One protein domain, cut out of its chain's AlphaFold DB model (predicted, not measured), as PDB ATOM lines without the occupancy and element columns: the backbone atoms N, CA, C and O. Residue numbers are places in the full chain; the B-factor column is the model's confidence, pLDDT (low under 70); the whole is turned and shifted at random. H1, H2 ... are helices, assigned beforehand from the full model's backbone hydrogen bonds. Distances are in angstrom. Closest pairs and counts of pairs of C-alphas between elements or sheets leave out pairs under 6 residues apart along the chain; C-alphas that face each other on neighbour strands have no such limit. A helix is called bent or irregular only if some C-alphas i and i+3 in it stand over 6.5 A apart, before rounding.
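AT A GLANCE: This is residues 129 to 267 of the 274 residues of the protein "Hypothetical protein" of Symbiodinium natans (UniProt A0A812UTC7). Three helices, H6, H7 and H8, make an up-and-down bundle, while H5, near the middle of the domain, meets H6 steeply with its residues 198 to 202. H3 crosses H7, the end of H2 packs on H5, short H4 sits by the end of H3, and H1, residues 129 to 137, sticks out at one end. The printed part has 139 residues with eight named helices, H1 to H8 in chain order, and no named strand: the class is all helix. It is compact, with a radius of gyration of the C-alphas of 15.7 A and spans of 51 by 36 by 24 A.

HOW THE PARTS SIT: H1, residues 129 to 137, touches no helix and stands free. H2, residues 144 to 154, touches H5, residues 186 to 202, at a steep tilt of 63 degrees; their closest C-alphas, those of Met 154 and Tyr 191, are 6.0 A apart. H3, residues 160 to 173, touches H7, residues 234 to 248, at a steep tilt of 67 degrees; the closest C-alphas, Cys 167 and Ala 239, are 6.1 A apart. H4, residues 178 to 182, only just touches H3, with 3 pairs of C-alphas within 8 A, the closest being Ser 172 and Ala 181 at 6.3 A. H5 touches H6, residues 211 to 228, at a steep tilt of 69 degrees, only just short of perpendicular; the closest C-alphas, Leu 201 and Val 214, are 6.3 A apart. H6 and H7, a helical hairpin, touch at a shallow tilt of 24 degrees, opposite ways, closest at the C-alphas of Leu 225 and Ala 240, 5.3 A. H8, residues 253 to 265, forms a second hairpin with H7, closest at the C-alphas of Gly 248 and Gln 256, 5.6 A. Every O i to N i+4 pair is within hydrogen-bond range in H1, H2, H3, H4, H5, H7 and H8; in H6 it is 12 of 14.

IN THESE COORDINATES: H1 begins at C-alpha 129, (8.301, 32.918, -33.770). From first to last C-alpha H3 measures 20.1 A, H5 24.7 A, H6 24.5 A, H7 20.6 A and H8 18.0 A. H6 is only just irregular, with C-alphas 217 and 220 6.8 A apart, and has a kink of 45 degrees near residue 218. H8 ends at C-alpha 265, (-30.969, 12.039, -26.661).

THE WHOLE: The C-alphas farthest apart, Gln 139 and Tyr 267, are 51.6 A apart. The printed part has no cut and no long link. pLDDT is under 70 at residues 129 to 147, 151, 174 to 175 and 267.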
ATOM      1  N   GLY A 129       8.358  31.483 -33.516       47.50
ATOM      2  CA  GLY A 129       8.301  32.918 -33.770       47.50
ATOM      3  C   GLY A 129       7.011  33.584 -33.291       47.50
ATOM      4  O   GLY A 129       7.083  34.637 -32.664       47.50
ATOM      5  N   ASP A 130       5.846  32.972 -33.499       57.78
ATOM      6  CA  ASP A 130       4.558  33.528 -33.075       57.78
ATOM      7  C   ASP A 130       4.397  33.456 -31.566       57.78
ATOM      8  O   ASP A 130       3.999  34.442 -30.953       57.78
ATOM      9  N   LEU A 131       4.790  32.346 -30.937       53.03
ATOM     10  CA  LEU A 131       4.732  32.213 -29.482       53.03
ATOM     11  C   LEU A 131       5.684  33.196 -28.784       53.03
ATOM     12  O   LEU A 131       5.335  33.792 -27.760       53.03
ATOM     13  N   MET A 132       6.881  33.390 -29.349       48.62
ATOM     14  CA  MET A 132       7.864  34.348 -28.844       48.62
ATOM     15  C   MET A 132       7.452  35.790 -29.126       48.62
ATOM     16  O   MET A 132       7.557  36.609 -28.218       48.62
ATOM     17  N   ASN A 133       6.904  36.110 -30.302       53.34
ATOM     18  CA  ASN A 133       6.331  37.426 -30.596       53.34
ATOM     19  C   ASN A 133       5.134  37.728 -29.698       53.34
ATOM     20  O   ASN A 133       4.993  38.858 -29.231       53.34
ATOM     21  N   TRP A 134       4.307  36.730 -29.384       54.31
ATOM     22  CA  TRP A 134       3.199  36.896 -28.453       54.31
ATOM     23  C   TRP A 134       3.705  37.140 -27.043       54.31
ATOM     24  O   TRP A 134       3.270  38.090 -26.407       54.31
ATOM     25  N   ARG A 135       4.689  36.363 -26.578       50.25
ATOM     26  CA  ARG A 135       5.335  36.541 -25.271       50.25
ATOM     27  C   ARG A 135       6.071  37.882 -25.155       50.25
ATOM     28  O   ARG A 135       5.998  38.514 -24.104       50.25
ATOM     29  N   LEU A 136       6.737  38.331 -26.220       49.66
ATOM     30  CA  LEU A 136       7.438  39.621 -26.314       49.66
ATOM     31  C   LEU A 136       6.457  40.800 -26.330       49.66
ATOM     32  O   LEU A 136       6.663  41.768 -25.601       49.66
ATOM     33  N   SER A 137       5.357  40.685 -27.078       44.53
ATOM     34  CA  SER A 137       4.238  41.646 -27.063       44.53
ATOM     35  C   SER A 137       3.486  41.630 -25.727       44.53
ATOM     36  O   SER A 137       2.839  42.600 -25.342       44.53
ATOM     37  N   SER A 138       3.593  40.520 -24.997       46.28
ATOM     38  CA  SER A 138       2.888  40.225 -23.758       46.28
ATOM     39  C   SER A 138       3.818  40.195 -22.539       46.28
ATOM     40  O   SER A 138       3.696  39.343 -21.649       46.28
ATOM     41  N   GLN A 139       4.671  41.206 -22.384       43.44
ATOM     42  CA  GLN A 139       5.269  41.487 -21.070       43.44
ATOM     43  C   GLN A 139       4.208  41.707 -19.958       43.44
ATOM     44  O   GLN A 139       4.547  41.707 -18.777       43.44
ATOM     45  N   GLN A 140       2.917  41.816 -20.311       43.59
ATOM     46  CA  GLN A 140       1.775  41.916 -19.397       43.59
ATOM     47  C   GLN A 140       1.102  40.590 -18.981       43.59
ATOM     48  O   GLN A 140       0.346  40.613 -18.013       43.59
ATOM     49  N   THR A 141       1.353  39.430 -19.608       46.75
ATOM     50  CA  THR A 141       0.630  38.179 -19.253       46.75
ATOM     51  C   THR A 141       1.562  37.079 -18.729       46.75
ATOM     52  O   THR A 141       1.911  36.112 -19.389       46.75
ATOM     53  N   ARG A 142       1.988  37.218 -17.466       53.53
ATOM     54  CA  ARG A 142       2.746  36.175 -16.739       53.53
ATOM     55  C   ARG A 142       1.887  34.992 -16.271       53.53
ATOM     56  O   ARG A 142       2.407  34.080 -15.638       53.53
ATOM     57  N   SER A 143       0.578  35.016 -16.513       63.97
ATOM     58  CA  SER A 143      -0.354  34.043 -15.947       63.97
ATOM     59  C   SER A 143      -0.902  33.110 -17.030       63.97
ATOM     60  O   SER A 143      -1.541  33.605 -17.962       63.97
ATOM     61  N   PRO A 144      -0.753  31.779 -16.878       64.50
ATOM     62  CA  PRO A 144      -1.434  30.782 -17.709       64.50
ATOM     63  C   PRO A 144      -2.941  31.040 -17.847       64.50
ATOM     64  O   PRO A 144      -3.521  30.808 -18.903       64.50
ATOM     65  N   ASN A 145      -3.569  31.625 -16.821       69.25
ATOM     66  CA  ASN A 145      -4.989  31.975 -16.839       69.25
ATOM     67  C   ASN A 145      -5.340  33.034 -17.888       69.25
ATOM     68  O   ASN A 145      -6.449  33.012 -18.414       69.25
ATOM     69  N   VAL A 146      -4.427  33.960 -18.189       69.44
ATOM     70  CA  VAL A 146      -4.668  35.000 -19.197       69.44
ATOM     71  C   VAL A 146      -4.558  34.421 -20.600       69.44
ATOM     72  O   VAL A 146      -5.394  34.741 -21.438       69.44
ATOM     73  N   LEU A 147      -3.601  33.518 -20.835       67.94
ATOM     74  CA  LEU A 147      -3.515  32.783 -22.096       67.94
ATOM     75  C   LEU A 147      -4.774  31.936 -22.309       67.94
ATOM     76  O   LEU A 147      -5.407  32.037 -23.353       67.94
ATOM     77  N   ILE A 148      -5.191  31.178 -21.291       70.31
ATOM     78  CA  ILE A 148      -6.423  30.387 -21.358       70.31
ATOM     79  C   ILE A 148      -7.636  31.279 -21.643       70.31
ATOM     80  O   ILE A 148      -8.466  30.937 -22.481       70.31
ATOM     81  N   LYS A 149      -7.748  32.428 -20.967       73.75
ATOM     82  CA  LYS A 149      -8.832  33.386 -21.205       73.75
ATOM     83  C   LYS A 149      -8.804  33.921 -22.638       73.75
ATOM     84  O   LYS A 149      -9.849  34.003 -23.266       73.75
ATOM     85  N   HIS A 150      -7.627  34.252 -23.154       71.44
ATOM     86  CA  HIS A 150      -7.488  34.759 -24.510       71.44
ATOM     87  C   HIS A 150      -7.871  33.711 -25.560       71.44
ATOM     88  O   HIS A 150      -8.567  34.031 -26.520       71.44
ATOM     89  N   VAL A 151      -7.471  32.452 -25.367       69.94
ATOM     90  CA  VAL A 151      -7.872  31.390 -26.294       69.94
ATOM     91  C   VAL A 151      -9.356  31.043 -26.158       69.94
ATOM     92  O   VAL A 151     -10.001  30.805 -27.172       69.94
ATOM     93  N   ASP A 152      -9.938  31.085 -24.957       74.12
ATOM     94  CA  ASP A 152     -11.400  31.013 -24.800       74.12
ATOM     95  C   ASP A 152     -12.091  32.143 -25.585       74.12
ATOM     96  O   ASP A 152     -13.038  31.893 -26.320       74.12
ATOM     97  N   GLU A 153     -11.590  33.377 -25.519       76.38
ATOM     98  CA  GLU A 153     -12.162  34.509 -26.257       76.38
ATOM     99  C   GLU A 153     -12.030  34.358 -27.785       76.38
ATOM    100  O   GLU A 153     -13.014  34.533 -28.504       76.38
ATOM    101  N   MET A 154     -10.846  34.005 -28.292       72.62
ATOM    102  CA  MET A 154     -10.556  33.959 -29.737       72.62
ATOM    103  C   MET A 154     -10.964  32.646 -30.414       72.62
ATOM    104  O   MET A 154     -11.267  32.615 -31.608       72.62
ATOM    105  N   GLY A 155     -10.950  31.545 -29.666       75.31
ATOM    106  CA  GLY A 155     -11.297  30.205 -30.130       75.31
ATOM    107  C   GLY A 155     -12.798  29.920 -30.110       75.31
ATOM    108  O   GLY A 155     -13.226  28.851 -30.552       75.31
ATOM    109  N   ARG A 156     -13.617  30.861 -29.622       81.38
ATOM    110  CA  ARG A 156     -15.074  30.739 -29.643       81.38
ATOM    111  C   ARG A 156     -15.610  30.633 -31.063       81.38
ATOM    112  O   ARG A 156     -15.225  31.362 -31.981       81.38
ATOM    113  N   MET A 157     -16.537  29.700 -31.228       83.12
ATOM    114  CA  MET A 157     -17.284  29.496 -32.465       83.12
ATOM    115  C   MET A 157     -18.743  29.901 -32.304       83.12
ATOM    116  O   MET A 157     -19.585  29.340 -32.976       83.12
ATOM    117  N   ASP A 158     -19.049  30.886 -31.462       82.88
ATOM    118  CA  ASP A 158     -20.401  31.302 -31.053       82.88
ATOM    119  C   ASP A 158     -21.269  31.947 -32.158       82.88
ATOM    120  O   ASP A 158     -22.363  32.451 -31.894       82.88
ATOM    121  N   ARG A 159     -20.805  31.939 -33.413       88.00
ATOM    122  CA  ARG A 159     -21.527  32.472 -34.571       88.00
ATOM    123  C   ARG A 159     -21.524  31.466 -35.722       88.00
ATOM    124  O   ARG A 159     -20.445  31.048 -36.149       88.00
ATOM    125  N   PRO A 160     -22.679  31.177 -36.350       90.69
ATOM    126  CA  PRO A 160     -22.730  30.253 -37.484       90.69
ATOM    127  C   PRO A 160     -21.860  30.685 -38.675       90.69
ATOM    128  O   PRO A 160     -21.242  29.854 -39.335       90.69
ATOM    129  N   ALA A 161     -21.744  31.994 -38.926       89.69
ATOM    130  CA  ALA A 161     -20.877  32.522 -39.982       89.69
ATOM    131  C   ALA A 161     -19.387  32.220 -39.728       89.69
ATOM    132  O   ALA A 161     -18.651  31.907 -40.662       89.69
ATOM    133  N   ALA A 162     -18.954  32.273 -38.465       86.94
ATOM    134  CA  ALA A 162     -17.583  31.963 -38.074       86.94
ATOM    135  C   ALA A 162     -17.263  30.474 -38.277       86.94
ATOM    136  O   ALA A 162     -16.188  30.143 -38.777       86.94
ATOM    137  N   LEU A 163     -18.217  29.594 -37.957       92.38
ATOM    138  CA  LEU A 163     -18.122  28.155 -38.208       92.38
ATOM    139  C   LEU A 163     -18.021  27.840 -39.708       92.38
ATOM    140  O   LEU A 163     -17.133  27.103 -40.127       92.38
ATOM    141  N   LEU A 164     -18.889  28.431 -40.536       93.56
ATOM    142  CA  LEU A 164     -18.857  28.222 -41.987       93.56
ATOM    143  C   LEU A 164     -17.530  28.678 -42.603       93.56
ATOM    144  O   LEU A 164     -16.948  27.956 -43.415       93.56
ATOM    145  N   ALA A 165     -17.036  29.852 -42.199       90.31
ATOM    146  CA  ALA A 165     -15.734  30.347 -42.637       90.31
ATOM    147  C   ALA A 165     -14.609  29.387 -42.221       90.31
ATOM    148  O   ALA A 165     -13.763  29.041 -43.040       90.31
ATOM    149  N   PHE A 166     -14.648  28.901 -40.980       90.69
ATOM    150  CA  PHE A 166     -13.679  27.945 -40.461       90.69
ATOM    151  C   PHE A 166     -13.646  26.637 -41.268       90.69
ATOM    152  O   PHE A 166     -12.577  26.221 -41.719       90.69
ATOM    153  N   CYS A 167     -14.803  26.014 -41.516       91.38
ATOM    154  CA  CYS A 167     -14.888  24.780 -42.302       91.38
ATOM    155  C   CYS A 167     -14.412  24.970 -43.743       91.38
ATOM    156  O   CYS A 167     -13.646  24.149 -44.243       91.38
ATOM    157  N   LYS A 168     -14.787  26.083 -44.387       90.81
ATOM    158  CA  LYS A 168     -14.323  26.409 -45.740       90.81
ATOM    159  C   LYS A 168     -12.797  26.510 -45.807       90.81
ATOM    160  O   LYS A 168     -12.182  26.053 -46.771       90.81
ATOM    161  N   THR A 169     -12.172  27.093 -44.788       89.19
ATOM    162  CA  THR A 169     -10.712  27.168 -44.706       89.19
ATOM    163  C   THR A 169     -10.083  25.797 -44.461       89.19
ATOM    164  O   THR A 169      -9.078  25.488 -45.095       89.19
ATOM    165  N   MET A 170     -10.674  24.948 -43.607       86.44
ATOM    166  CA  MET A 170     -10.206  23.562 -43.434       86.44
ATOM    167  C   MET A 170     -10.203  22.786 -44.759       86.44
ATOM    168  O   MET A 170      -9.241  22.075 -45.029       86.44
ATOM    169  N   ASP A 171     -11.224  22.973 -45.600       85.12
ATOM    170  CA  ASP A 171     -11.290  22.393 -46.950       85.12
ATOM    171  C   ASP A 171     -10.252  22.955 -47.914       85.12
ATOM    172  O   ASP A 171      -9.703  22.248 -48.752       85.12
ATOM    173  N   SER A 172     -10.005  24.258 -47.840       82.25
ATOM    174  CA  SER A 172      -9.104  24.927 -48.779       82.25
ATOM    175  C   SER A 172      -7.644  24.585 -48.475       82.25
ATOM    176  O   SER A 172      -6.845  24.397 -49.389       82.25
ATOM    177  N   ARG A 173      -7.301  24.424 -47.190       75.31
ATOM    178  CA  ARG A 173      -5.945  24.086 -46.741       75.31
ATOM    179  C   ARG A 173      -5.455  22.732 -47.257       75.31
ATOM    180  O   ARG A 173      -4.258  22.572 -47.467       75.31
ATOM    181  N   SER A 174      -6.340  21.760 -47.489       67.25
ATOM    182  CA  SER A 174      -5.912  20.483 -48.080       67.25
ATOM    183  C   SER A 174      -5.407  20.640 -49.519       67.25
ATOM    184  O   SER A 174      -4.732  19.749 -50.020       67.25
ATOM    185  N   ASN A 175      -5.723  21.764 -50.174       66.19
ATOM    186  CA  ASN A 175      -5.405  22.023 -51.577       66.19
ATOM    187  C   ASN A 175      -4.352  23.130 -51.767       66.19
ATOM    188  O   ASN A 175      -3.694  23.171 -52.804       66.19
ATOM    189  N   THR A 176      -4.183  24.031 -50.795       71.50
ATOM    190  CA  THR A 176      -3.268  25.185 -50.866       71.50
ATOM    191  C   THR A 176      -2.645  25.484 -49.500       71.50
ATOM    192  O   THR A 176      -3.292  25.283 -48.476       71.50
ATOM    193  N   GLY A 177      -1.414  26.009 -49.463       77.00
ATOM    194  CA  GLY A 177      -0.754  26.427 -48.215       77.00
ATOM    195  C   GLY A 177      -1.553  27.466 -47.408       77.00
ATOM    196  O   GLY A 177      -2.442  28.132 -47.938       77.00
ATOM    197  N   LEU A 178      -1.230  27.601 -46.114       71.94
ATOM    198  CA  LEU A 178      -1.966  28.442 -45.156       71.94
ATOM    199  C   LEU A 178      -2.067  29.903 -45.626       71.94
ATOM    200  O   LEU A 178      -3.173  30.422 -45.726       71.94
ATOM    201  N   ASP A 179      -0.954  30.524 -46.017       76.06
ATOM    202  CA  ASP A 179      -0.929  31.936 -46.430       76.06
ATOM    203  C   ASP A 179      -1.806  32.213 -47.661       76.06
ATOM    204  O   ASP A 179      -2.498  33.231 -47.738       76.06
ATOM    205  N   ALA A 180      -1.840  31.266 -48.604       81.88
ATOM    206  CA  ALA A 180      -2.680  31.357 -49.794       81.88
ATOM    207  C   ALA A 180      -4.176  31.265 -49.453       81.88
ATOM    208  O   ALA A 180      -4.988  31.939 -50.084       81.88
ATOM    209  N   ALA A 181      -4.547  30.479 -48.436       81.88
ATOM    210  CA  ALA A 181      -5.941  30.303 -48.029       81.88
ATOM    211  C   ALA A 181      -6.555  31.570 -47.402       81.88
ATOM    212  O   ALA A 181      -7.772  31.749 -47.471       81.88
ATOM    213  N   PHE A 182      -5.733  32.445 -46.812       81.12
ATOM    214  CA  PHE A 182      -6.183  33.700 -46.196       81.12
ATOM    215  C   PHE A 182      -5.923  34.939 -47.054       81.12
ATOM    216  O   PHE A 182      -6.435  36.006 -46.732       81.12
ATOM    217  N   GLY A 183      -5.138  34.836 -48.132       85.38
ATOM    218  CA  GLY A 183      -4.836  35.984 -48.996       85.38
ATOM    219  C   GLY A 183      -4.177  37.148 -48.247       85.38
ATOM    220  O   GLY A 183      -4.410  38.305 -48.587       85.38
ATOM    221  N   GLY A 184      -3.402  36.846 -47.198       80.81
ATOM    222  CA  GLY A 184      -2.784  37.844 -46.321       80.81
ATOM    223  C   GLY A 184      -3.690  38.411 -45.219       80.81
ATOM    224  O   GLY A 184      -3.267  39.329 -44.519       80.81
ATOM    225  N   ASP A 185      -4.907  37.888 -45.023       83.88
ATOM    226  CA  ASP A 185      -5.759  38.249 -43.883       83.88
ATOM    227  C   ASP A 185      -5.248  37.607 -42.578       83.88
ATOM    228  O   ASP A 185      -5.662  36.519 -42.161       83.88
ATOM    229  N   VAL A 186      -4.321  38.314 -41.929       78.44
ATOM    230  CA  VAL A 186      -3.670  37.893 -40.680       78.44
ATOM    231  C   VAL A 186      -4.671  37.742 -39.528       78.44
ATOM    232  O   VAL A 186      -4.462  36.922 -38.633       78.44
ATOM    233  N   GLU A 187      -5.757  38.518 -39.505       77.69
ATOM    234  CA  GLU A 187      -6.742  38.433 -38.422       77.69
ATOM    235  C   GLU A 187      -7.551  37.137 -38.535       77.69
ATOM    236  O   GLU A 187      -7.668  36.377 -37.570       77.69
ATOM    237  N   GLN A 188      -8.034  36.828 -39.739       78.69
ATOM    238  CA  GLN A 188      -8.776  35.599 -39.991       78.69
ATOM    239  C   GLN A 188      -7.908  34.347 -39.805       78.69
ATOM    240  O   GLN A 188      -8.390  33.331 -39.290       78.69
ATOM    241  N   GLN A 189      -6.619  34.434 -40.145       82.25
ATOM    242  CA  GLN A 189      -5.639  33.385 -39.865       82.25
ATOM    243  C   GLN A 189      -5.503  33.119 -38.359       82.25
ATOM    244  O   GLN A 189      -5.545  31.959 -37.943       82.25
ATOM    245  N   LYS A 190      -5.443  34.167 -37.527       78.56
ATOM    246  CA  LYS A 190      -5.395  34.028 -36.060       78.56
ATOM    247  C   LYS A 190      -6.645  33.359 -35.499       78.56
ATOM    248  O   LYS A 190      -6.524  32.443 -34.684       78.56
ATOM    249  N   TYR A 191      -7.841  33.757 -35.941       80.50
ATOM    250  CA  TYR A 191      -9.082  33.094 -35.510       80.50
ATOM    251  C   TYR A 191      -9.098  31.615 -35.895       80.50
ATOM    252  O   TYR A 191      -9.506  30.768 -35.099       80.50
ATOM    253  N   TYR A 192      -8.648  31.285 -37.109       85.56
ATOM    254  CA  TYR A 192      -8.547  29.900 -37.552       85.56
ATOM    255  C   TYR A 192      -7.580  29.096 -36.677       85.56
ATOM    256  O   TYR A 192      -7.965  28.044 -36.170       85.56
ATOM    257  N   GLN A 193      -6.370  29.610 -36.435       82.50
ATOM    258  CA  GLN A 193      -5.375  28.966 -35.571       82.50
ATOM    259  C   GLN A 193      -5.905  28.759 -34.144       82.50
ATOM    260  O   GLN A 193      -5.774  27.665 -33.598       82.50
ATOM    261  N   CYS A 194      -6.584  29.754 -33.561       81.06
ATOM    262  CA  CYS A 194      -7.173  29.627 -32.224       81.06
ATOM    263  C   CYS A 194      -8.229  28.513 -32.162       81.06
ATOM    264  O   CYS A 194      -8.246  27.727 -31.218       81.06
ATOM    265  N   ARG A 195      -9.081  28.389 -33.187       87.44
ATOM    266  CA  ARG A 195     -10.083  27.309 -33.270       87.44
ATOM    267  C   ARG A 195      -9.444  25.936 -33.455       87.44
ATOM    268  O   ARG A 195      -9.906  24.972 -32.849       87.44
ATOM    269  N   GLN A 196      -8.373  25.841 -34.250       86.44
ATOM    270  CA  GLN A 196      -7.591  24.606 -34.355       86.44
ATOM    271  C   GLN A 196      -7.003  24.204 -33.007       86.44
ATOM    272  O   GLN A 196      -7.079  23.040 -32.624       86.44
ATOM    273  N   TRP A 197      -6.485  25.174 -32.260       84.06
ATOM    274  CA  TRP A 197      -5.931  24.918 -30.942       84.06
ATOM    275  C   TRP A 197      -6.994  24.455 -29.941       84.06
ATOM    276  O   TRP A 197      -6.741  23.527 -29.183       84.06
ATOM    277  N   CYS A 198      -8.215  25.005 -29.975       85.94
ATOM    278  CA  CYS A 198      -9.321  24.491 -29.158       85.94
ATOM    279  C   CYS A 198      -9.642  23.014 -29.439       85.94
ATOM    280  O   CYS A 198      -9.968  22.286 -28.505       85.94
ATOM    281  N   MET A 199      -9.538  22.565 -30.694       87.12
ATOM    282  CA  MET A 199      -9.705  21.146 -31.029       87.12
ATOM    283  C   MET A 199      -8.522  20.312 -30.530       87.12
ATOM    284  O   MET A 199      -8.737  19.287 -29.896       87.12
ATOM    285  N   ALA A 200      -7.286  20.783 -30.719       86.56
ATOM    286  CA  ALA A 200      -6.094  20.101 -30.209       86.56
ATOM    287  C   ALA A 200      -6.081  20.000 -28.670       86.56
ATOM    288  O   ALA A 200      -5.622  19.014 -28.105       86.56
ATOM    289  N   LEU A 201      -6.626  20.986 -27.958       85.44
ATOM    290  CA  LEU A 201      -6.809  20.890 -26.508       85.44
ATOM    291  C   LEU A 201      -7.765  19.773 -26.095       85.44
ATOM    292  O   LEU A 201      -7.640  19.240 -24.994       85.44
ATOM    293  N   ALA A 202      -8.765  19.504 -26.930       89.06
ATOM    294  CA  ALA A 202      -9.795  18.522 -26.657       89.06
ATOM    295  C   ALA A 202      -9.334  17.094 -26.953       89.06
ATOM    296  O   ALA A 202     -10.029  16.169 -26.548       89.06
ATOM    297  N   ASP A 203      -8.202  16.912 -27.631       87.50
ATOM    298  CA  ASP A 203      -7.661  15.619 -28.032       87.50
ATOM    299  C   ASP A 203      -6.724  15.047 -26.948       87.50
ATOM    300  O   ASP A 203      -5.849  15.727 -26.405       87.50
ATOM    301  N   THR A 204      -6.950  13.776 -26.608       86.38
ATOM    302  CA  THR A 204      -6.227  12.992 -25.592       86.38
ATOM    303  C   THR A 204      -4.732  12.874 -25.858       86.38
ATOM    304  O   THR A 204      -3.952  12.811 -24.911       86.38
ATOM    305  N   SER A 205      -4.332  12.823 -27.125       79.88
ATOM    306  CA  SER A 205      -2.952  12.611 -27.552       79.88
ATOM    307  C   SER A 205      -2.119  13.892 -27.527       79.88
ATOM    308  O   SER A 205      -0.894  13.827 -27.441       79.88
ATOM    309  N   THR A 206      -2.771  15.055 -27.567       74.75
ATOM    310  CA  THR A 206      -2.103  16.358 -27.693       74.75
ATOM    311  C   THR A 206      -2.240  17.247 -26.464       74.75
ATOM    312  O   THR A 206      -1.492  18.216 -26.321       74.75
ATOM    313  N   THR A 207      -3.186  16.968 -25.567       77.44
ATOM    314  CA  THR A 207      -3.446  17.840 -24.419       77.44
ATOM    315  C   THR A 207      -2.617  17.468 -23.190       77.44
ATOM    316  O   THR A 207      -2.611  16.334 -22.719       77.44
ATOM    317  N   HIS A 208      -1.928  18.462 -22.626       77.94
ATOM    318  CA  HIS A 208      -1.190  18.347 -21.359       77.94
ATOM    319  C   HIS A 208      -1.820  19.178 -20.232       77.94
ATOM    320  O   HIS A 208      -1.245  19.318 -19.152       77.94
ATOM    321  N   PHE A 209      -2.982  19.780 -20.491       76.06
ATOM    322  CA  PHE A 209      -3.685  20.616 -19.525       76.06
ATOM    323  C   PHE A 209      -4.556  19.773 -18.600       76.06
ATOM    324  O   PHE A 209      -5.031  18.699 -18.963       76.06
ATOM    325  N   ALA A 210      -4.816  20.298 -17.403       83.88
ATOM    326  CA  ALA A 210      -5.785  19.697 -16.504       83.88
ATOM    327  C   ALA A 210      -7.166  19.647 -17.177       83.88
ATOM    328  O   ALA A 210      -7.619  20.639 -17.754       83.88
ATOM    329  N   GLU A 211      -7.869  18.517 -17.047       86.81
ATOM    330  CA  GLU A 211      -9.182  18.324 -17.679       86.81
ATOM    331  C   GLU A 211     -10.169  19.440 -17.303       86.81
ATOM    332  O   GLU A 211     -10.944  19.883 -18.143       86.81
ATOM    333  N   ALA A 212     -10.116  19.950 -16.068       87.94
ATOM    334  CA  ALA A 212     -10.975  21.047 -15.620       87.94
ATOM    335  C   ALA A 212     -10.797  22.331 -16.456       87.94
ATOM    336  O   ALA A 212     -11.786  22.988 -16.795       87.94
ATOM    337  N   ASP A 213      -9.559  22.670 -16.830       84.44
ATOM    338  CA  ASP A 213      -9.264  23.833 -17.668       84.44
ATOM    339  C   ASP A 213      -9.663  23.591 -19.120       84.44
ATOM    340  O   ASP A 213     -10.320  24.441 -19.722       84.44
ATOM    341  N   VAL A 214      -9.348  22.409 -19.659       88.31
ATOM    342  CA  VAL A 214      -9.775  22.023 -21.010       88.31
ATOM    343  C   VAL A 214     -11.294  22.070 -21.114       88.31
ATOM    344  O   VAL A 214     -11.838  22.694 -22.021       88.31
ATOM    345  N   ARG A 215     -11.998  21.490 -20.139       91.56
ATOM    346  CA  ARG A 215     -13.459  21.493 -20.068       91.56
ATOM    347  C   ARG A 215     -14.004  22.917 -20.031       91.56
ATOM    348  O   ARG A 215     -14.968  23.196 -20.732       91.56
ATOM    349  N   ARG A 216     -13.392  23.839 -19.284       88.56
ATOM    350  CA  ARG A 216     -13.827  25.246 -19.243       88.56
ATOM    351  C   ARG A 216     -13.764  25.931 -20.614       88.56
ATOM    352  O   ARG A 216     -14.659  26.712 -20.916       88.56
ATOM    353  N   ILE A 217     -12.745  25.631 -21.419       86.12
ATOM    354  CA  ILE A 217     -12.524  26.233 -22.748       86.12
ATOM    355  C   ILE A 217     -13.382  25.547 -23.820       86.12
ATOM    356  O   ILE A 217     -14.027  26.196 -24.638       86.12
ATOM    357  N   VAL A 218     -13.383  24.215 -23.828       90.81
ATOM    358  CA  VAL A 218     -13.937  23.396 -24.914       90.81
ATOM    359  C   VAL A 218     -15.450  23.220 -24.784       90.81
ATOM    360  O   VAL A 218     -16.163  23.195 -25.788       90.81
ATOM    361  N   LEU A 219     -15.975  23.122 -23.560       92.50
ATOM    362  CA  LEU A 219     -17.385  22.798 -23.326       92.50
ATOM    363  C   LEU A 219     -18.374  23.811 -23.938       92.50
ATOM    364  O   LEU A 219     -19.364  23.359 -24.516       92.50
ATOM    365  N   PRO A 220     -18.162  25.143 -23.858       91.88
ATOM    366  CA  PRO A 220     -19.040  26.103 -24.528       91.88
ATOM    367  C   PRO A 220     -19.096  25.892 -26.045       91.88
ATOM    368  O   PRO A 220     -20.183  25.882 -26.620       91.88
ATOM    369  N   ASN A 221     -17.942  25.648 -26.673       91.38
ATOM    370  CA  ASN A 221     -17.852  25.379 -28.107       91.38
ATOM    371  C   ASN A 221     -18.579  24.086 -28.485       91.38
ATOM    372  O   ASN A 221     -19.364  24.088 -29.430       91.38
ATOM    373  N   LEU A 222     -18.378  23.000 -27.732       94.00
ATOM    374  CA  LEU A 222     -19.077  21.739 -27.986       94.00
ATOM    375  C   LEU A 222     -20.593  21.890 -27.880       94.00
ATOM    376  O   LEU A 222     -21.309  21.439 -28.766       94.00
ATOM    377  N   ARG A 223     -21.094  22.552 -26.832       94.56
ATOM    378  CA  ARG A 223     -22.539  22.779 -26.664       94.56
ATOM    379  C   ARG A 223     -23.128  23.556 -27.833       94.56
ATOM    380  O   ARG A 223     -24.168  23.166 -28.355       94.56
ATOM    381  N   PHE A 224     -22.439  24.608 -28.263       94.31
ATOM    382  CA  PHE A 224     -22.860  25.397 -29.411       94.31
ATOM    383  C   PHE A 224     -22.873  24.570 -30.707       94.31
ATOM    384  O   PHE A 224     -23.839  24.615 -31.463       94.31
ATOM    385  N   LEU A 225     -21.847  23.748 -30.952       94.62
ATOM    386  CA  LEU A 225     -21.811  22.856 -32.116       94.62
ATOM    387  C   LEU A 225     -22.940  21.819 -32.094       94.62
ATOM    388  O   LEU A 225     -23.553  21.558 -33.129       94.62
ATOM    389  N   LEU A 226     -23.233  21.240 -30.928       95.25
ATOM    390  CA  LEU A 226     -24.322  20.275 -30.759       95.25
ATOM    391  C   LEU A 226     -25.691  20.913 -31.027       95.25
ATOM    392  O   LEU A 226     -26.539  20.294 -31.672       95.25
ATOM    393  N   GLU A 227     -25.887  22.166 -30.612       94.69
ATOM    394  CA  GLU A 227     -27.072  22.954 -30.960       94.69
ATOM    395  C   GLU A 227     -27.168  23.175 -32.478       94.69
ATOM    396  O   GLU A 227     -28.196  22.865 -33.085       94.69
ATOM    397  N   LEU A 228     -26.077  23.606 -33.120       95.12
ATOM    398  CA  LEU A 228     -26.039  23.837 -34.567       95.12
ATOM    399  C   LEU A 228     -26.202  22.565 -35.412       95.12
ATOM    400  O   LEU A 228     -26.643  22.641 -36.559       95.12
ATOM    401  N   CYS A 229     -25.932  21.379 -34.862       94.81
ATOM    402  CA  CYS A 229     -26.270  20.121 -35.532       94.81
ATOM    403  C   CYS A 229     -27.788  19.955 -35.762       94.81
ATOM    404  O   CYS A 229     -28.200  19.094 -36.540       94.81
ATOM    405  N   ARG A 230     -28.632  20.760 -35.106       92.81
ATOM    406  CA  ARG A 230     -30.096  20.779 -35.272       92.81
ATOM    407  C   ARG A 230     -30.589  21.986 -36.070       92.81
ATOM    408  O   ARG A 230     -31.797  22.179 -36.186       92.81
ATOM    409  N   ASP A 231     -29.679  22.789 -36.619       96.06
ATOM    410  CA  ASP A 231     -30.035  23.985 -37.372       96.06
ATOM    411  C   ASP A 231     -30.842  23.629 -38.634       96.06
ATOM    412  O   ASP A 231     -30.612  22.604 -39.296       96.06
ATOM    413  N   VAL A 232     -31.803  24.494 -38.969       95.38
ATOM    414  CA  VAL A 232     -32.644  24.368 -40.168       95.38
ATOM    415  C   VAL A 232     -31.818  24.494 -41.448       95.38
ATOM    416  O   VAL A 232     -32.124  23.854 -42.455       95.38
ATOM    417  N   ASN A 233     -30.739  25.274 -41.409       97.06
ATOM    418  CA  ASN A 233     -29.825  25.471 -42.515       97.06
ATOM    419  C   ASN A 233     -28.877  24.272 -42.647       97.06
ATOM    420  O   ASN A 233     -28.012  24.020 -41.806       97.06
ATOM    421  N   GLU A 234     -29.012  23.550 -43.760       96.56
ATOM    422  CA  GLU A 234     -28.210  22.363 -44.051       96.56
ATOM    423  C   GLU A 234     -26.702  22.640 -44.069       96.56
ATOM    424  O   GLU A 234     -25.930  21.808 -43.594       96.56
ATOM    425  N   SER A 235     -26.272  23.801 -44.566       96.31
ATOM    426  CA  SER A 235     -24.851  24.157 -44.624       96.31
ATOM    427  C   SER A 235     -24.263  24.342 -43.226       96.31
ATOM    428  O   SER A 235     -23.169  23.849 -42.956       96.31
ATOM    429  N   ILE A 236     -25.001  25.007 -42.329       96.38
ATOM    430  CA  ILE A 236     -24.598  25.188 -40.924       96.38
ATOM    431  C   ILE A 236     -24.534  23.826 -40.233       96.38
ATOM    432  O   ILE A 236     -23.525  23.500 -39.612       96.38
ATOM    433  N   ARG A 237     -25.565  22.996 -40.416       96.56
ATOM    434  CA  ARG A 237     -25.626  21.650 -39.840       96.56
ATOM    435  C   ARG A 237     -24.464  20.763 -40.296       96.56
ATOM    436  O   ARG A 237     -23.831  20.121 -39.464       96.56
ATOM    437  N   LYS A 238     -24.149  20.735 -41.596       95.88
ATOM    438  CA  LYS A 238     -23.007  19.970 -42.136       95.88
ATOM    439  C   LYS A 238     -21.673  20.458 -41.579       95.88
ATOM    440  O   LYS A 238     -20.841  19.641 -41.199       95.88
ATOM    441  N   ALA A 239     -21.484  21.775 -41.509       95.50
ATOM    442  CA  ALA A 239     -20.286  22.363 -40.923       95.50
ATOM    443  C   ALA A 239     -20.141  21.978 -39.442       95.50
ATOM    444  O   ALA A 239     -19.072  21.538 -39.027       95.50
ATOM    445  N   ALA A 240     -21.232  22.050 -38.672       95.56
ATOM    446  CA  ALA A 240     -21.246  21.680 -37.261       95.56
ATOM    447  C   ALA A 240     -20.894  20.204 -37.051       95.56
ATOM    448  O   ALA A 240     -20.014  19.906 -36.250       95.56
ATOM    449  N   HIS A 241     -21.512  19.297 -37.815       94.88
ATOM    450  CA  HIS A 241     -21.208  17.866 -37.761       94.88
ATOM    451  C   HIS A 241     -19.740  17.575 -38.048       94.88
ATOM    452  O   HIS A 241     -19.091  16.874 -37.279       94.88
ATOM    453  N   ARG A 242     -19.194  18.174 -39.106       93.56
ATOM    454  CA  ARG A 242     -17.791  17.985 -39.463       93.56
ATOM    455  C   ARG A 242     -16.838  18.484 -38.381       93.56
ATOM    456  O   ARG A 242     -15.864  17.814 -38.060       93.56
ATOM    457  N   THR A 243     -17.091  19.660 -37.812       93.44
ATOM    458  CA  THR A 243     -16.267  20.157 -36.704       93.44
ATOM    459  C   THR A 243     -16.413  19.267 -35.469       93.44
ATOM    460  O   THR A 243     -15.426  19.022 -34.785       93.44
ATOM    461  N   LEU A 244     -17.609  18.737 -35.200       94.25
ATOM    462  CA  LEU A 244     -17.846  17.802 -34.101       94.25
ATOM    463  C   LEU A 244     -17.083  16.481 -34.287       94.25
ATOM    464  O   LEU A 244     -16.548  15.957 -33.316       94.25
ATOM    465  N   GLU A 245     -16.975  15.973 -35.517       91.75
ATOM    466  CA  GLU A 245     -16.137  14.810 -35.842       91.75
ATOM    467  C   GLU A 245     -14.666  15.065 -35.493       91.75
ATOM    468  O   GLU A 245     -14.028  14.196 -34.904       91.75
ATOM    469  N   CYS A 246     -14.146  16.272 -35.761       91.12
ATOM    470  CA  CYS A 246     -12.788  16.653 -35.356       91.12
ATOM    471  C   CYS A 246     -12.601  16.694 -33.833       91.12
ATOM    472  O   CYS A 246     -11.508  16.419 -33.360       91.12
ATOM    473  N   TYR A 247     -13.640  17.032 -33.063       90.06
ATOM    474  CA  TYR A 247     -13.594  16.945 -31.598       90.06
ATOM    475  C   TYR A 247     -13.716  15.504 -31.089       90.06
ATOM    476  O   TYR A 247     -13.137  15.166 -30.060       90.06
ATOM    477  N   GLY A 248     -14.517  14.671 -31.755       89.06
ATOM    478  CA  GLY A 248     -14.765  13.291 -31.339       89.06
ATOM    479  C   GLY A 248     -13.592  12.358 -31.636       89.06
ATOM    480  O   GLY A 248     -13.271  11.494 -30.817       89.06
ATOM    481  N   ALA A 249     -12.934  12.541 -32.782       87.88
ATOM    482  CA  ALA A 249     -11.755  11.777 -33.165       87.88
ATOM    483  C   ALA A 249     -10.586  12.114 -32.230       87.88
ATOM    484  O   ALA A 249     -10.082  13.227 -32.250       87.88
ATOM    485  N   GLY A 250     -10.188  11.165 -31.380       86.25
ATOM    486  CA  GLY A 250      -9.119  11.379 -30.396       86.25
ATOM    487  C   GLY A 250      -9.528  12.212 -29.175       86.25
ATOM    488  O   GLY A 250      -8.709  12.409 -28.282       86.25
ATOM    489  N   GLY A 251     -10.787  12.657 -29.088       91.19
ATOM    490  CA  GLY A 251     -11.284  13.516 -28.013       91.19
ATOM    491  C   GLY A 251     -11.171  12.916 -26.605       91.19
ATOM    492  O   GLY A 251     -11.288  11.706 -26.417       91.19
ATOM    493  N   LEU A 252     -10.999  13.776 -25.596       92.44
ATOM    494  CA  LEU A 252     -11.027  13.424 -24.174       92.44
ATOM    495  C   LEU A 252     -12.332  12.699 -23.800       92.44
ATOM    496  O   LEU A 252     -13.378  12.981 -24.395       92.44
ATOM    497  N   PRO A 253     -12.331  11.848 -22.756       94.31
ATOM    498  CA  PRO A 253     -13.518  11.086 -22.364       94.31
ATOM    499  C   PRO A 253     -14.781  11.941 -22.183       94.31
ATOM    500  O   PRO A 253     -15.852  11.561 -22.647       94.31
ATOM    501  N   PHE A 254     -14.669  13.140 -21.593       95.06
ATOM    502  CA  PHE A 254     -15.826  14.027 -21.415       95.06
ATOM    503  C   PHE A 254     -16.375  14.587 -22.738       95.06
ATOM    504  O   PHE A 254     -17.569  14.866 -22.837       95.06
ATOM    505  N   VAL A 255     -15.514  14.777 -23.742       94.94
ATOM    506  CA  VAL A 255     -15.895  15.262 -25.077       94.94
ATOM    507  C   VAL A 255     -16.707  14.181 -25.775       94.94
ATOM    508  O   VAL A 255     -17.820  14.441 -26.232       94.94
ATOM    509  N   GLN A 256     -16.182  12.955 -25.781       94.25
ATOM    510  CA  GLN A 256     -16.851  11.790 -26.356       94.25
ATOM    511  C   GLN A 256     -18.182  11.506 -25.657       94.25
ATOM    512  O   GLN A 256     -19.191  11.304 -26.330       94.25
ATOM    513  N   GLN A 257     -18.205  11.557 -24.322       94.06
ATOM    514  CA  GLN A 257     -19.422  11.382 -23.534       94.06
ATOM    515  C   GLN A 257     -20.491  12.412 -23.916       94.06
ATOM    516  O   GLN A 257     -21.627  12.032 -24.177       94.06
ATOM    517  N   LEU A 258     -20.137  13.698 -24.000       94.44
ATOM    518  CA  LEU A 258     -21.097  14.751 -24.338       94.44
ATOM    519  C   LEU A 258     -21.678  14.574 -25.750       94.44
ATOM    520  O   LEU A 258     -22.872  14.780 -25.961       94.44
ATOM    521  N   ILE A 259     -20.843  14.173 -26.712       93.50
ATOM    522  CA  ILE A 259     -21.284  13.859 -28.076       93.50
ATOM    523  C   ILE A 259     -22.232  12.653 -28.059       93.50
ATOM    524  O   ILE A 259     -23.303  12.707 -28.663       93.50
ATOM    525  N   ALA A 260     -21.872  11.586 -27.344       91.81
ATOM    526  CA  ALA A 260     -22.682  10.377 -27.239       91.81
ATOM    527  C   ALA A 260     -24.041  10.646 -26.573       91.81
ATOM    528  O   ALA A 260     -25.066  10.207 -27.088       91.81
ATOM    529  N   GLU A 261     -24.071  11.401 -25.473       92.12
ATOM    530  CA  GLU A 261     -25.302  11.803 -24.784       92.12
ATOM    531  C   GLU A 261     -26.227  12.607 -25.701       92.12
ATOM    532  O   GLU A 261     -27.425  12.327 -25.768       92.12
ATOM    533  N   ASP A 262     -25.682  13.558 -26.464       92.50
ATOM    534  CA  ASP A 262     -26.481  14.323 -27.419       92.50
ATOM    535  C   ASP A 262     -27.014  13.445 -28.556       92.50
ATOM    536  O   ASP A 262     -28.164  13.603 -28.964       92.50
ATOM    537  N   MET A 263     -26.214  12.497 -29.056       87.81
ATOM    538  CA  MET A 263     -26.649  11.548 -30.083       87.81
ATOM    539  C   MET A 263     -27.727  10.590 -29.570       87.81
ATOM    540  O   MET A 263     -28.691  10.329 -30.287       87.81
ATOM    541  N   LEU A 264     -27.603  10.093 -28.338       88.12
ATOM    542  CA  LEU A 264     -28.584   9.207 -27.708       88.12
ATOM    543  C   LEU A 264     -29.882   9.943 -27.373       88.12
ATOM    544  O   LEU A 264     -30.958   9.408 -27.619       88.12
ATOM    545  N   GLY A 265     -29.801  11.192 -26.908       84.19
ATOM    546  CA  GLY A 265     -30.969  12.039 -26.661       84.19
ATOM    547  C   GLY A 265     -31.803  12.336 -27.916       84.19
ATOM    548  O   GLY A 265     -32.953  12.757 -27.802       84.19
ATOM    549  N   ARG A 266     -31.257  12.096 -29.119       71.38
ATOM    550  CA  ARG A 266     -31.996  12.193 -30.392       71.38
ATOM    551  C   ARG A 266     -32.880  10.979 -30.664       71.38
ATOM    552  O   ARG A 266     -33.773  11.075 -31.504       71.38
ATOM    553  N   TYR A 267     -32.650   9.857 -29.988       69.62
ATOM    554  CA  TYR A 267     -33.531   8.705 -30.087       69.62
ATOM    555  C   TYR A 267     -34.661   8.875 -29.069       69.62
ATOM    556  O   TYR A 267     -34.398   8.874 -27.865       69.62
TER     557      TYR A 267